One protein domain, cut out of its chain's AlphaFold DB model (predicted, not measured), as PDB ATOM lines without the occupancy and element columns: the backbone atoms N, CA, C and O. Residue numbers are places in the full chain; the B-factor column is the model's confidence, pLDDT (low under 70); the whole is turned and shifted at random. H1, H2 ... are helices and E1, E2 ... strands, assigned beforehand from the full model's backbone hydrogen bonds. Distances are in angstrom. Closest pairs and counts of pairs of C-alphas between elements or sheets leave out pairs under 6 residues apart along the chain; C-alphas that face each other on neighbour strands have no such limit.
ATOM      1  N   SER A 176     -42.127  25.531  25.312       86.94
ATOM      2  CA  SER A 176     -42.937  26.596  25.919       86.94
ATOM      3  C   SER A 176     -44.331  26.665  25.308       86.94
ATOM      4  O   SER A 176     -44.502  26.403  24.122       86.94
ATOM      5  N   ARG A 177     -45.337  27.050  26.101       88.12
ATOM      6  CA  ARG A 177     -46.682  27.346  25.580       88.12
ATOM      7  C   ARG A 177     -46.677  28.655  24.793       88.12
ATOM      8  O   ARG A 177     -45.941  29.573  25.146       88.12
ATOM      9  N   CYS A 178     -47.518  28.748  23.772       83.31
ATOM     10  CA  CYS A 178     -47.650  29.939  22.930       83.31
ATOM     11  C   CYS A 178     -49.089  30.116  22.417       83.31
ATOM     12  O   CYS A 178     -49.961  29.305  22.720       83.31
ATOM     13  N   SER A 179     -49.347  31.173  21.638       85.81
ATOM     14  CA  SER A 179     -50.575  31.286  20.839       85.81
ATOM     15  C   SER A 179     -50.540  30.312  19.655       85.81
ATOM     16  O   SER A 179     -49.461  29.923  19.207       85.81
ATOM     17  N   ALA A 180     -51.710  29.927  19.132       81.69
ATOM     18  CA  ALA A 180     -51.813  28.992  18.005       81.69
ATOM     19  C   ALA A 180     -51.068  29.484  16.751       81.69
ATOM     20  O   ALA A 180     -50.403  28.697  16.093       81.69
ATOM     21  N   GLU A 181     -51.100  30.790  16.486       81.00
ATOM     22  CA  GLU A 181     -50.411  31.440  15.358       81.00
ATOM     23  C   GLU A 181     -48.880  31.348  15.434       81.00
ATOM     24  O   GLU A 181     -48.198  31.422  14.419       81.00
ATOM     25  N   LYS A 182     -48.330  31.208  16.644       80.44
ATOM     26  CA  LYS A 182     -46.882  31.137  16.900       80.44
ATOM     27  C   LYS A 182     -46.416  29.711  17.196       80.44
ATOM     28  O   LYS A 182     -45.268  29.514  17.591       80.44
ATOM     29  N   ALA A 183     -47.312  28.733  17.092       84.00
ATOM     30  CA  ALA A 183     -47.016  27.356  17.434       84.00
ATOM     31  C   ALA A 183     -46.128  26.719  16.367       84.00
ATOM     32  O   ALA A 183     -46.458  26.716  15.188       84.00
ATOM     33  N   THR A 184     -45.016  26.133  16.805       80.25
ATOM     34  CA  THR A 184     -44.242  25.221  15.945       80.25
ATOM     35  C   THR A 184     -44.912  23.853  15.863       80.25
ATOM     36  O   THR A 184     -44.790  23.158  14.865       80.25
ATOM     37  N   HIS A 185     -45.575  23.454  16.952       85.56
ATOM     38  CA  HIS A 185     -46.209  22.158  17.119       85.56
ATOM     39  C   HIS A 185     -47.419  22.308  18.044       85.56
ATOM     40  O   HIS A 185     -47.489  23.203  18.890       85.56
ATOM     41  N   PHE A 186     -48.340  21.362  17.958       85.25
ATOM     42  CA  PHE A 186     -49.426  21.170  18.899       85.25
ATOM     43  C   PHE A 186     -49.143  19.923  19.728       85.25
ATOM     44  O   PHE A 186     -49.037  18.808  19.216       85.25
ATOM     45  N   LEU A 187     -49.025  20.114  21.038       87.19
ATOM     46  CA  LEU A 187     -48.965  19.032  22.007       87.19
ATOM     47  C   LEU A 187     -50.355  18.401  22.106       87.19
ATOM     48  O   LEU A 187     -51.295  19.023  22.604       87.19
ATOM     49  N   ILE A 188     -50.469  17.154  21.666       85.31
ATOM     50  CA  ILE A 188     -51.684  16.348  21.758       85.31
ATOM     51  C   ILE A 188     -51.543  15.278  22.832       85.31
ATOM     52  O   ILE A 188     -50.452  14.795  23.144       85.31
ATOM     53  N   ARG A 189     -52.678  14.906  23.422       75.38
ATOM     54  CA  ARG A 189     -52.738  13.901  24.481       75.38
ATOM     55  C   ARG A 189     -53.714  12.795  24.134       75.38
ATOM     56  O   ARG A 189     -54.905  13.052  23.958       75.38
ATOM     57  N   THR A 190     -53.215  11.564  24.180       74.12
ATOM     58  CA  THR A 190     -54.005  10.343  24.009       74.12
ATOM     59  C   THR A 190     -53.816   9.475  25.250       74.12
ATOM     60  O   THR A 190     -52.831   8.750  25.401       74.12
ATOM     61  N   GLY A 191     -54.735   9.595  26.210       71.94
ATOM     62  CA  GLY A 191     -54.624   8.912  27.503       71.94
ATOM     63  C   GLY A 191     -53.485   9.466  28.373       71.94
ATOM     64  O   GLY A 191     -53.531  10.622  28.782       71.94
ATOM     65  N   THR A 192     -52.494   8.628  28.711       66.00
ATOM     66  CA  THR A 192     -51.281   9.033  29.468       66.00
ATOM     67  C   THR A 192     -50.128   9.478  28.570       66.00
ATOM     68  O   THR A 192     -49.150  10.046  29.068       66.00
ATOM     69  N   ASN A 193     -50.255   9.228  27.266       74.81
ATOM     70  CA  ASN A 193     -49.236   9.536  26.285       74.81
ATOM     71  C   ASN A 193     -49.434  10.952  25.745       74.81
ATOM     72  O   ASN A 193     -50.555  11.402  25.490       74.81
ATOM     73  N   ILE A 194     -48.312  11.626  25.559       80.56
ATOM     74  CA  ILE A 194     -48.179  12.835  24.777       80.56
ATOM     75  C   ILE A 194     -47.659  12.494  23.385       80.56
ATOM     76  O   ILE A 194     -46.907  11.532  23.198       80.56
ATOM     77  N   ASN A 195     -48.061  13.308  22.420       84.00
ATOM     78  CA  ASN A 195     -47.479  13.341  21.092       84.00
ATOM     79  C   ASN A 195     -47.483  14.790  20.578       84.00
ATOM     80  O   ASN A 195     -48.161  15.647  21.152       84.00
ATOM     81  N   PHE A 196     -46.728  15.070  19.525       85.81
ATOM     82  CA  PHE A 196     -46.644  16.391  18.911       85.81
ATOM     83  C   PHE A 196     -47.033  16.289  17.443       85.81
ATOM     84  O   PHE A 196     -46.587  15.383  16.746       85.81
ATOM     85  N   VAL A 197     -47.876  17.208  16.985       82.62
ATOM     86  CA  VAL A 197     -48.291  17.312  15.579       82.62
ATOM     87  C   VAL A 197     -47.987  18.713  15.064       82.62
ATOM     88  O   VAL A 197     -47.977  19.657  15.849       82.62
ATOM     89  N   LEU A 198     -47.696  18.848  13.774       81.44
ATOM     90  CA  LEU A 198     -47.355  20.141  13.170       81.44
ATOM     91  C   LEU A 198     -48.601  21.001  12.949       81.44
ATOM     92  O   LEU A 198     -48.608  22.189  13.257       81.44
ATOM     93  N   GLU A 199     -49.676  20.381  12.474       80.25
ATOM     94  CA  GLU A 199     -50.935  21.060  12.196       80.25
ATOM     95  C   GLU A 199     -51.862  21.036  13.408       80.25
ATOM     96  O   GLU A 199     -51.859  20.090  14.200       80.25
ATOM     97  N   ASN A 200     -52.679  22.081  13.552       79.31
ATOM     98  CA  ASN A 200     -53.673  22.132  14.611       79.31
ATOM     99  C   ASN A 200     -54.710  21.024  14.378       79.31
ATOM    100  O   ASN A 200     -55.464  21.093  13.412       79.31
ATOM    101  N   PRO A 201     -54.835  20.030  15.272       75.75
ATOM    102  CA  PRO A 201     -55.810  18.959  15.096       75.75
ATOM    103  C   PRO A 201     -57.250  19.418  15.399       75.75
ATOM    104  O   PRO A 201     -58.154  18.591  15.426       75.75
ATOM    105  N   HIS A 202     -57.463  20.702  15.721       77.25
ATOM    106  CA  HIS A 202     -58.750  21.307  16.085       77.25
ATOM    107  C   HIS A 202     -59.478  20.581  17.224       77.25
ATOM    108  O   HIS A 202     -60.706  20.551  17.293       77.25
ATOM    109  N   THR A 203     -58.719  20.016  18.167       75.50
ATOM    110  CA  THR A 203     -59.284  19.347  19.345       75.50
ATOM    111  C   THR A 203     -59.121  20.201  20.606       75.50
ATOM    112  O   THR A 203     -58.056  20.796  20.803       75.50
ATOM    113  N   PRO A 204     -60.092  20.184  21.545       69.69
ATOM    114  CA  PRO A 204     -59.990  20.896  22.829       69.69
ATOM    115  C   PRO A 204     -58.809  20.455  23.709       69.69
ATOM    116  O   PRO A 204     -58.505  21.078  24.723       69.69
ATOM    117  N   ARG A 205     -58.171  19.330  23.365       70.69
ATOM    118  CA  ARG A 205     -57.048  18.734  24.101       70.69
ATOM    119  C   ARG A 205     -55.687  19.043  23.480       70.69
ATOM    120  O   ARG A 205     -54.678  18.601  24.029       70.69
ATOM    121  N   SER A 206     -55.660  19.767  22.364       80.44
ATOM    122  CA  SER A 206     -54.426  20.248  21.754       80.44
ATOM    123  C   SER A 206     -53.937  21.507  22.464       80.44
ATOM    124  O   SER A 206     -54.721  22.392  22.806       80.44
ATOM    125  N   GLN A 207     -52.638  21.567  22.747       85.75
ATOM    126  CA  GLN A 207     -52.002  22.745  23.328       85.75
ATOM    127  C   GLN A 207     -50.961  23.289  22.345       85.75
ATOM    128  O   GLN A 207     -50.016  22.563  22.035       85.75
ATOM    129  N   PRO A 208     -51.097  24.536  21.865       87.06
ATOM    130  CA  PRO A 208     -50.078  25.161  21.029       87.06
ATOM    131  C   PRO A 208     -48.775  25.357  21.813       87.06
ATOM    132  O   PRO A 208     -48.769  25.891  22.931       87.06
ATOM    133  N   VAL A 209     -47.668  24.890  21.233       86.56
ATOM    134  CA  VAL A 209     -46.338  24.939  21.842       86.56
ATOM    135  C   VAL A 209     -45.254  25.345  20.839       86.56
ATOM    136  O   VAL A 209     -45.297  25.056  19.640       86.56
ATOM    137  N   ILE A 210     -44.221  25.990  21.365       82.19
ATOM    138  CA  ILE A 210     -42.940  26.183  20.693       82.19
ATOM    139  C   ILE A 210     -41.980  25.147  21.258       82.19
ATOM    140  O   ILE A 210     -41.769  25.103  22.472       82.19
ATOM    141  N   ILE A 211     -41.414  24.320  20.386       76.75
ATOM    142  CA  ILE A 211     -40.323  23.410  20.720       76.75
ATOM    143  C   ILE A 211     -39.032  24.099  20.286       76.75
ATOM    144  O   ILE A 211     -38.779  24.248  19.096       76.75
ATOM    145  N   ASN A 212     -38.238  24.553  21.255       72.12
ATOM    146  CA  ASN A 212     -36.934  25.170  20.991       72.12
ATOM    147  C   ASN A 212     -35.806  24.127  20.927       72.12
ATOM    148  O   ASN A 212     -34.696  24.450  20.523       72.12
ATOM    149  N   ASP A 213     -36.083  22.894  21.356       70.31
ATOM    150  CA  ASP A 213     -35.122  21.802  21.438       70.31
ATOM    151  C   ASP A 213     -35.721  20.528  20.832       70.31
ATOM    152  O   ASP A 213     -36.616  19.902  21.409       70.31
ATOM    153  N   LEU A 214     -35.215  20.140  19.661       66.62
ATOM    154  CA  LEU A 214     -35.714  18.994  18.895       66.62
ATOM    155  C   LEU A 214     -35.570  17.662  19.644       66.62
ATOM    156  O   LEU A 214     -36.345  16.738  19.386       66.62
ATOM    157  N   ARG A 215     -34.696  17.580  20.659       67.62
ATOM    158  CA  ARG A 215     -34.579  16.399  21.529       67.62
ATOM    159  C   ARG A 215     -35.903  16.059  22.223       67.62
ATOM    160  O   ARG A 215     -36.110  14.910  22.611       67.62
ATOM    161  N   VAL A 216     -36.815  17.026  22.385       69.81
ATOM    162  CA  VAL A 216     -38.173  16.790  22.907       69.81
ATOM    163  C   VAL A 216     -38.948  15.811  22.018       69.81
ATOM    164  O   VAL A 216     -39.627  14.925  22.541       69.81
ATOM    165  N   LEU A 217     -38.821  15.935  20.694       70.94
ATOM    166  CA  LEU A 217     -39.475  15.057  19.719       70.94
ATOM    167  C   LEU A 217     -38.812  13.674  19.686       70.94
ATOM    168  O   LEU A 217     -39.492  12.652  19.683       70.94
ATOM    169  N   GLU A 218     -37.483  13.630  19.763       65.62
ATOM    170  CA  GLU A 218     -36.714  12.377  19.781       65.62
ATOM    171  C   GLU A 218     -36.991  11.534  21.038       65.62
ATOM    172  O   GLU A 218     -36.922  10.306  21.014       65.62
ATOM    173  N   ASN A 219     -37.348  12.181  22.154       68.06
ATOM    174  CA  ASN A 219     -37.542  11.529  23.447       68.06
ATOM    175  C   ASN A 219     -39.013  11.272  23.814       68.06
ATOM    176  O   ASN A 219     -39.304  10.972  24.978       68.06
ATOM    177  N   ILE A 220     -39.950  11.314  22.857       74.38
ATOM    178  CA  ILE A 220     -41.389  11.090  23.111       74.38
ATOM    179  C   ILE A 220     -41.644   9.787  23.887       74.38
ATOM    180  O   ILE A 220     -42.398   9.783  24.861       74.38
ATOM    181  N   GLY A 221     -40.974   8.682  23.538       69.44
ATOM    182  CA  GLY A 221     -41.123   7.404  24.249       69.44
ATOM    183  C   GLY A 221     -40.715   7.472  25.731       69.44
ATOM    184  O   GLY A 221     -41.383   6.905  26.606       69.44
ATOM    185  N   ARG A 222     -39.653   8.223  26.043       68.75
ATOM    186  CA  ARG A 222     -39.167   8.440  27.414       68.75
ATOM    187  C   ARG A 222     -40.073   9.396  28.179       68.75
ATOM    188  O   ARG A 222     -40.414   9.107  29.322       68.75
ATOM    189  N   LEU A 223     -40.529  10.472  27.540       74.56
ATOM    190  CA  LEU A 223     -41.506  11.404  28.104       74.56
ATOM    191  C   LEU A 223     -42.823  10.692  28.440       74.56
ATOM    192  O   LEU A 223     -43.370  10.884  29.524       74.56
ATOM    193  N   ASN A 224     -43.276   9.787  27.571       73.94
ATOM    194  CA  ASN A 224     -44.438   8.932  27.814       73.94
ATOM    195  C   ASN A 224     -44.205   7.950  28.961       73.94
ATOM    196  O   ASN A 224     -45.098   7.703  29.768       73.94
ATOM    197  N   SER A 225     -42.996   7.410  29.095       70.56
ATOM    198  CA  SER A 225     -42.632   6.557  30.231       70.56
ATOM    199  C   SER A 225     -42.582   7.342  31.546       70.56
ATOM    200  O   SER A 225     -43.140   6.899  32.546       70.56
ATOM    201  N   TYR A 226     -42.016   8.549  31.542       68.75
ATOM    202  CA  TYR A 226     -41.997   9.453  32.692       68.75
ATOM    203  C   TYR A 226     -43.410   9.902  33.095       68.75
ATOM    204  O   TYR A 226     -43.769   9.822  34.269       68.75
ATOM    205  N   SER A 227     -44.246  10.293  32.127       69.38
ATOM    206  CA  SER A 227     -45.666  10.630  32.320       69.38
ATOM    207  C   SER A 227     -46.433   9.471  32.967       69.38
ATOM    208  O   SER A 227     -47.105   9.647  33.986       69.38
ATOM    209  N   ARG A 228     -46.253   8.249  32.444       67.75
ATOM    210  CA  ARG A 228     -46.837   7.027  33.018       67.75
ATOM    211  C   ARG A 228     -46.346   6.756  34.435       67.75
ATOM    212  O   ARG A 228     -47.126   6.246  35.230       67.75
ATOM    213  N   ASN A 229     -45.102   7.098  34.762       61.94
ATOM    214  CA  ASN A 229     -44.468   6.781  36.044       61.94
ATOM    215  C   ASN A 229     -44.629   7.857  37.129       61.94
ATOM    216  O   ASN A 229     -44.246   7.599  38.265       61.94
ATOM    217  N   THR A 230     -45.159   9.046  36.832       57.66
ATOM    218  CA  THR A 230     -45.185  10.175  37.794       57.66
ATOM    219  C   THR A 230     -46.578  10.683  38.167       57.66
ATOM    220  O   THR A 230     -46.697  11.559  39.025       57.66
ATOM    221  N   SER A 231     -47.647  10.136  37.585       55.94
ATOM    222  CA  SER A 231     -49.027  10.542  37.887       55.94
ATOM    223  C   SER A 231     -49.724   9.577  38.848       55.94
ATOM    224  O   SER A 231     -49.813   8.383  38.572       55.94
ATOM    225  N   SER A 232     -50.263  10.110  39.952       49.44
ATOM    226  CA  SER A 232     -51.061   9.359  40.934       49.44
ATOM    227  C   SER A 232     -52.576   9.476  40.722       49.44
ATOM    228  O   SER A 232     -53.264   8.508  40.988       49.44
ATOM    229  N   ILE A 233     -53.114  10.601  40.216       44.62
ATOM    230  CA  ILE A 233     -54.573  10.768  39.977       44.62
ATOM    231  C   ILE A 233     -54.883  11.592  38.708       44.62
ATOM    232  O   ILE A 233     -55.735  11.205  37.913       44.62
ATOM    233  N   ILE A 234     -54.165  12.696  38.448       43.09
ATOM    234  CA  ILE A 234     -54.321  13.502  37.219       43.09
ATOM    235  C   ILE A 234     -53.137  13.235  36.284       43.09
ATOM    236  O   ILE A 234     -51.970  13.435  36.638       43.09
ATOM    237  N   LYS A 235     -53.454  12.725  35.091       52.50
ATOM    238  CA  LYS A 235     -52.521  12.249  34.060       52.50
ATOM    239  C   LYS A 235     -52.008  13.420  33.220       52.50
ATOM    240  O   LYS A 235     -52.556  13.702  32.155       52.50
ATOM    241  N   SER A 236     -50.993  14.142  33.690       55.75
ATOM    242  CA  SER A 236     -50.398  15.195  32.865       55.75
ATOM    243  C   SER A 236     -48.942  15.484  33.199       55.75
ATOM    244  O   SER A 236     -48.631  15.935  34.302       55.75
ATOM    245  N   ILE A 237     -48.087  15.313  32.193       68.62
ATOM    246  CA  ILE A 237     -46.767  15.936  32.108       68.62
ATOM    247  C   ILE A 237     -46.936  17.399  31.655       68.62
ATOM    248  O   ILE A 237     -47.654  17.677  30.687       68.62
ATOM    249  N   THR A 238     -46.373  18.353  32.398       75.88
ATOM    250  CA  THR A 238     -46.407  19.789  32.057       75.88
ATOM    251  C   THR A 238     -45.224  20.175  31.163       75.88
ATOM    252  O   THR A 238     -44.248  19.436  31.086       75.88
ATOM    253  N   CYS A 239     -45.270  21.341  30.504       78.56
ATOM    254  CA  CYS A 239     -44.096  21.872  29.797       78.56
ATOM    255  C   CYS A 239     -42.886  22.000  30.736       78.56
ATOM    256  O   CYS A 239     -41.771  21.714  30.322       78.56
ATOM    257  N   ASP A 240     -43.101  22.332  32.011       76.69
ATOM    258  CA  ASP A 240     -42.031  22.396  33.010       76.69
ATOM    259  C   ASP A 240     -41.463  21.018  33.355       76.69
ATOM    260  O   ASP A 240     -40.249  20.868  33.449       76.69
ATOM    261  N   ASP A 241     -42.319  19.998  33.483       73.94
ATOM    262  CA  ASP A 241     -41.876  18.614  33.672       73.94
ATOM    263  C   ASP A 241     -41.019  18.154  32.477       73.94
ATOM    264  O   ASP A 241     -39.978  17.527  32.675       73.94
ATOM    265  N   ILE A 242     -41.420  18.502  31.244       76.31
ATOM    266  CA  ILE A 242     -40.638  18.229  30.028       76.31
ATOM    267  C   ILE A 242     -39.305  18.981  30.093       76.31
ATOM    268  O   ILE A 242     -38.257  18.356  29.980       76.31
ATOM    269  N   ASN A 243     -39.319  20.292  30.345       79.50
ATOM    270  CA  ASN A 243     -38.110  21.114  30.432       79.50
ATOM    271  C   ASN A 243     -37.123  20.592  31.485       79.50
ATOM    272  O   ASN A 243     -35.924  20.548  31.234       79.50
ATOM    273  N   ASN A 244     -37.607  20.158  32.646       70.75
ATOM    274  CA  ASN A 244     -36.769  19.579  33.695       70.75
ATOM    275  C   ASN A 244     -36.218  18.201  33.305       70.75
ATOM    276  O   ASN A 244     -35.060  17.896  33.601       70.75
ATOM    277  N   LEU A 245     -36.999  17.380  32.596       69.50
ATOM    278  CA  LEU A 245     -36.492  16.117  32.064       69.50
ATOM    279  C   LEU A 245     -35.402  16.351  31.011       69.50
ATOM    280  O   LEU A 245     -34.388  15.663  31.036       69.50
ATOM    281  N   MET A 246     -35.584  17.345  30.140       69.62
ATOM    282  CA  MET A 246     -34.597  17.717  29.125       69.62
ATOM    283  C   MET A 246     -33.318  18.285  29.744       69.62
ATOM    284  O   MET A 246     -32.229  17.935  29.305       69.62
ATOM    285  N   ARG A 247     -33.430  19.092  30.808       67.38
ATOM    286  CA  ARG A 247     -32.277  19.607  31.573       67.38
ATOM    287  C   ARG A 247     -31.498  18.517  32.305       67.38
ATOM    288  O   ARG A 247     -30.304  18.665  32.515       67.38
ATOM    289  N   SER A 248     -32.173  17.444  32.714       55.72
ATOM    290  CA  SER A 248     -31.544  16.295  33.378       55.72
ATOM    291  C   SER A 248     -31.037  15.231  32.399       55.72
ATOM    292  O   SER A 248     -30.503  14.215  32.843       55.72
ATOM    293  N   GLN A 249     -31.195  15.424  31.081       53.31
ATOM    294  CA  GLN A 249     -30.554  14.556  30.097       53.31
ATOM    295  C   GLN A 249     -29.117  15.036  29.836       53.31
ATOM    296  O   GLN A 249     -28.938  16.187  29.433       53.31
TER     297      GLN A 249
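Overview. This is residues 176 to 249 of the 481 residues of an uncharacterized protein of Yersinia pekkanenii (UniProt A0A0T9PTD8). A small, strongly twisted sheet of three strands makes one part of this domain, and three helices that follow it in the chain make the other: H1, a single short turn, and the longer H2 gather beside the sheet, H2 at its edge strand E2, while H3 stands clear of the sheet, steeply angled to H2 and close to it. Residues 176 to 177, ahead of the first strand, pair with residues 209 to 210 of E3. The printed part has 74 residues with three named strands and three named helices, in the order E1, E2, E3, H1, H2, H3; the sheet runs E2, E1, E3, all antiparallel, and the class is mixed, helices and strands. The whole is compact, with a radius of gyration of the C-alphas of 11.8 A, and rounded, spanning 32 by 25 by 17 A.

Arrangement. E1, residues 185 to 190, is the inner strand of the sheet. E2, residues 193 to 197, forms a hairpin with it over a tight link; they are antiparallel at 149 degrees, with N 186 and O 197 2.7 A apart and N 188 and O 195 2.8 A apart, within hydrogen-bond range. E3, residues 207 to 211, is antiparallel to E1 at 127 degrees, with N 187 and O 207 within hydrogen-bond range at 2.8 A. E2 and E3 are the edge strands and are apart. H1, residues 215 to 218, is only just on the sheet, with 5 pairs of C-alphas within 10 A, and only grazes it with residues 216 to 217. H2, residues 220 to 230, is on the sheet but only grazes it with residues 220 to 228; its closest C-alphas to E2 are those of Asn 193 and Asn 224, 5.1 A apart. H1 and H2 meet only through their link. H3, residues 239 to 247, is not on the sheet and is apart from E1, E2 and E3. H1 and H3 only just touch, with 3 pairs of C-alphas within 8 A, the closest those of Val 216 and Met 246 at 7.2 A. H2 and H3 are close but not clearly touching, the closest C-alphas being those of Leu 223 and Ile 242 at 7.1 A; they run opposite ways at a steep tilt of 69 degrees, only just short of about perpendicular. In H2 and H3 every O i to N i+4 pair is within hydrogen-bond range; H1 is too short for such a pair, and its one O i to N i+3 pair is within range.

Along the chain. E1 begins at C-alpha 185 at (-46.209, 22.158, 17.119) and is 15.7 A long from first to last C-alpha. E2 is 13.3 A long and E3 12.0 A. H1 has four residues. H2 is 15.2 A long and begins at C-alpha 220 at (-41.389, 11.090, 23.111). H3 is 12.2 A long and ends at C-alpha 247 at (-32.277, 19.607, 31.573).

Size, cuts and confidence. The two C-alphas farthest apart are those of Glu 181 and Ser 232, at 33.8 A. The printed part has no cut, and no link between its named elements is long. The mean pLDDT of the printed part is 73.3, and 26 residues are under 70, among them residues 226 to 237 and 245 to 249.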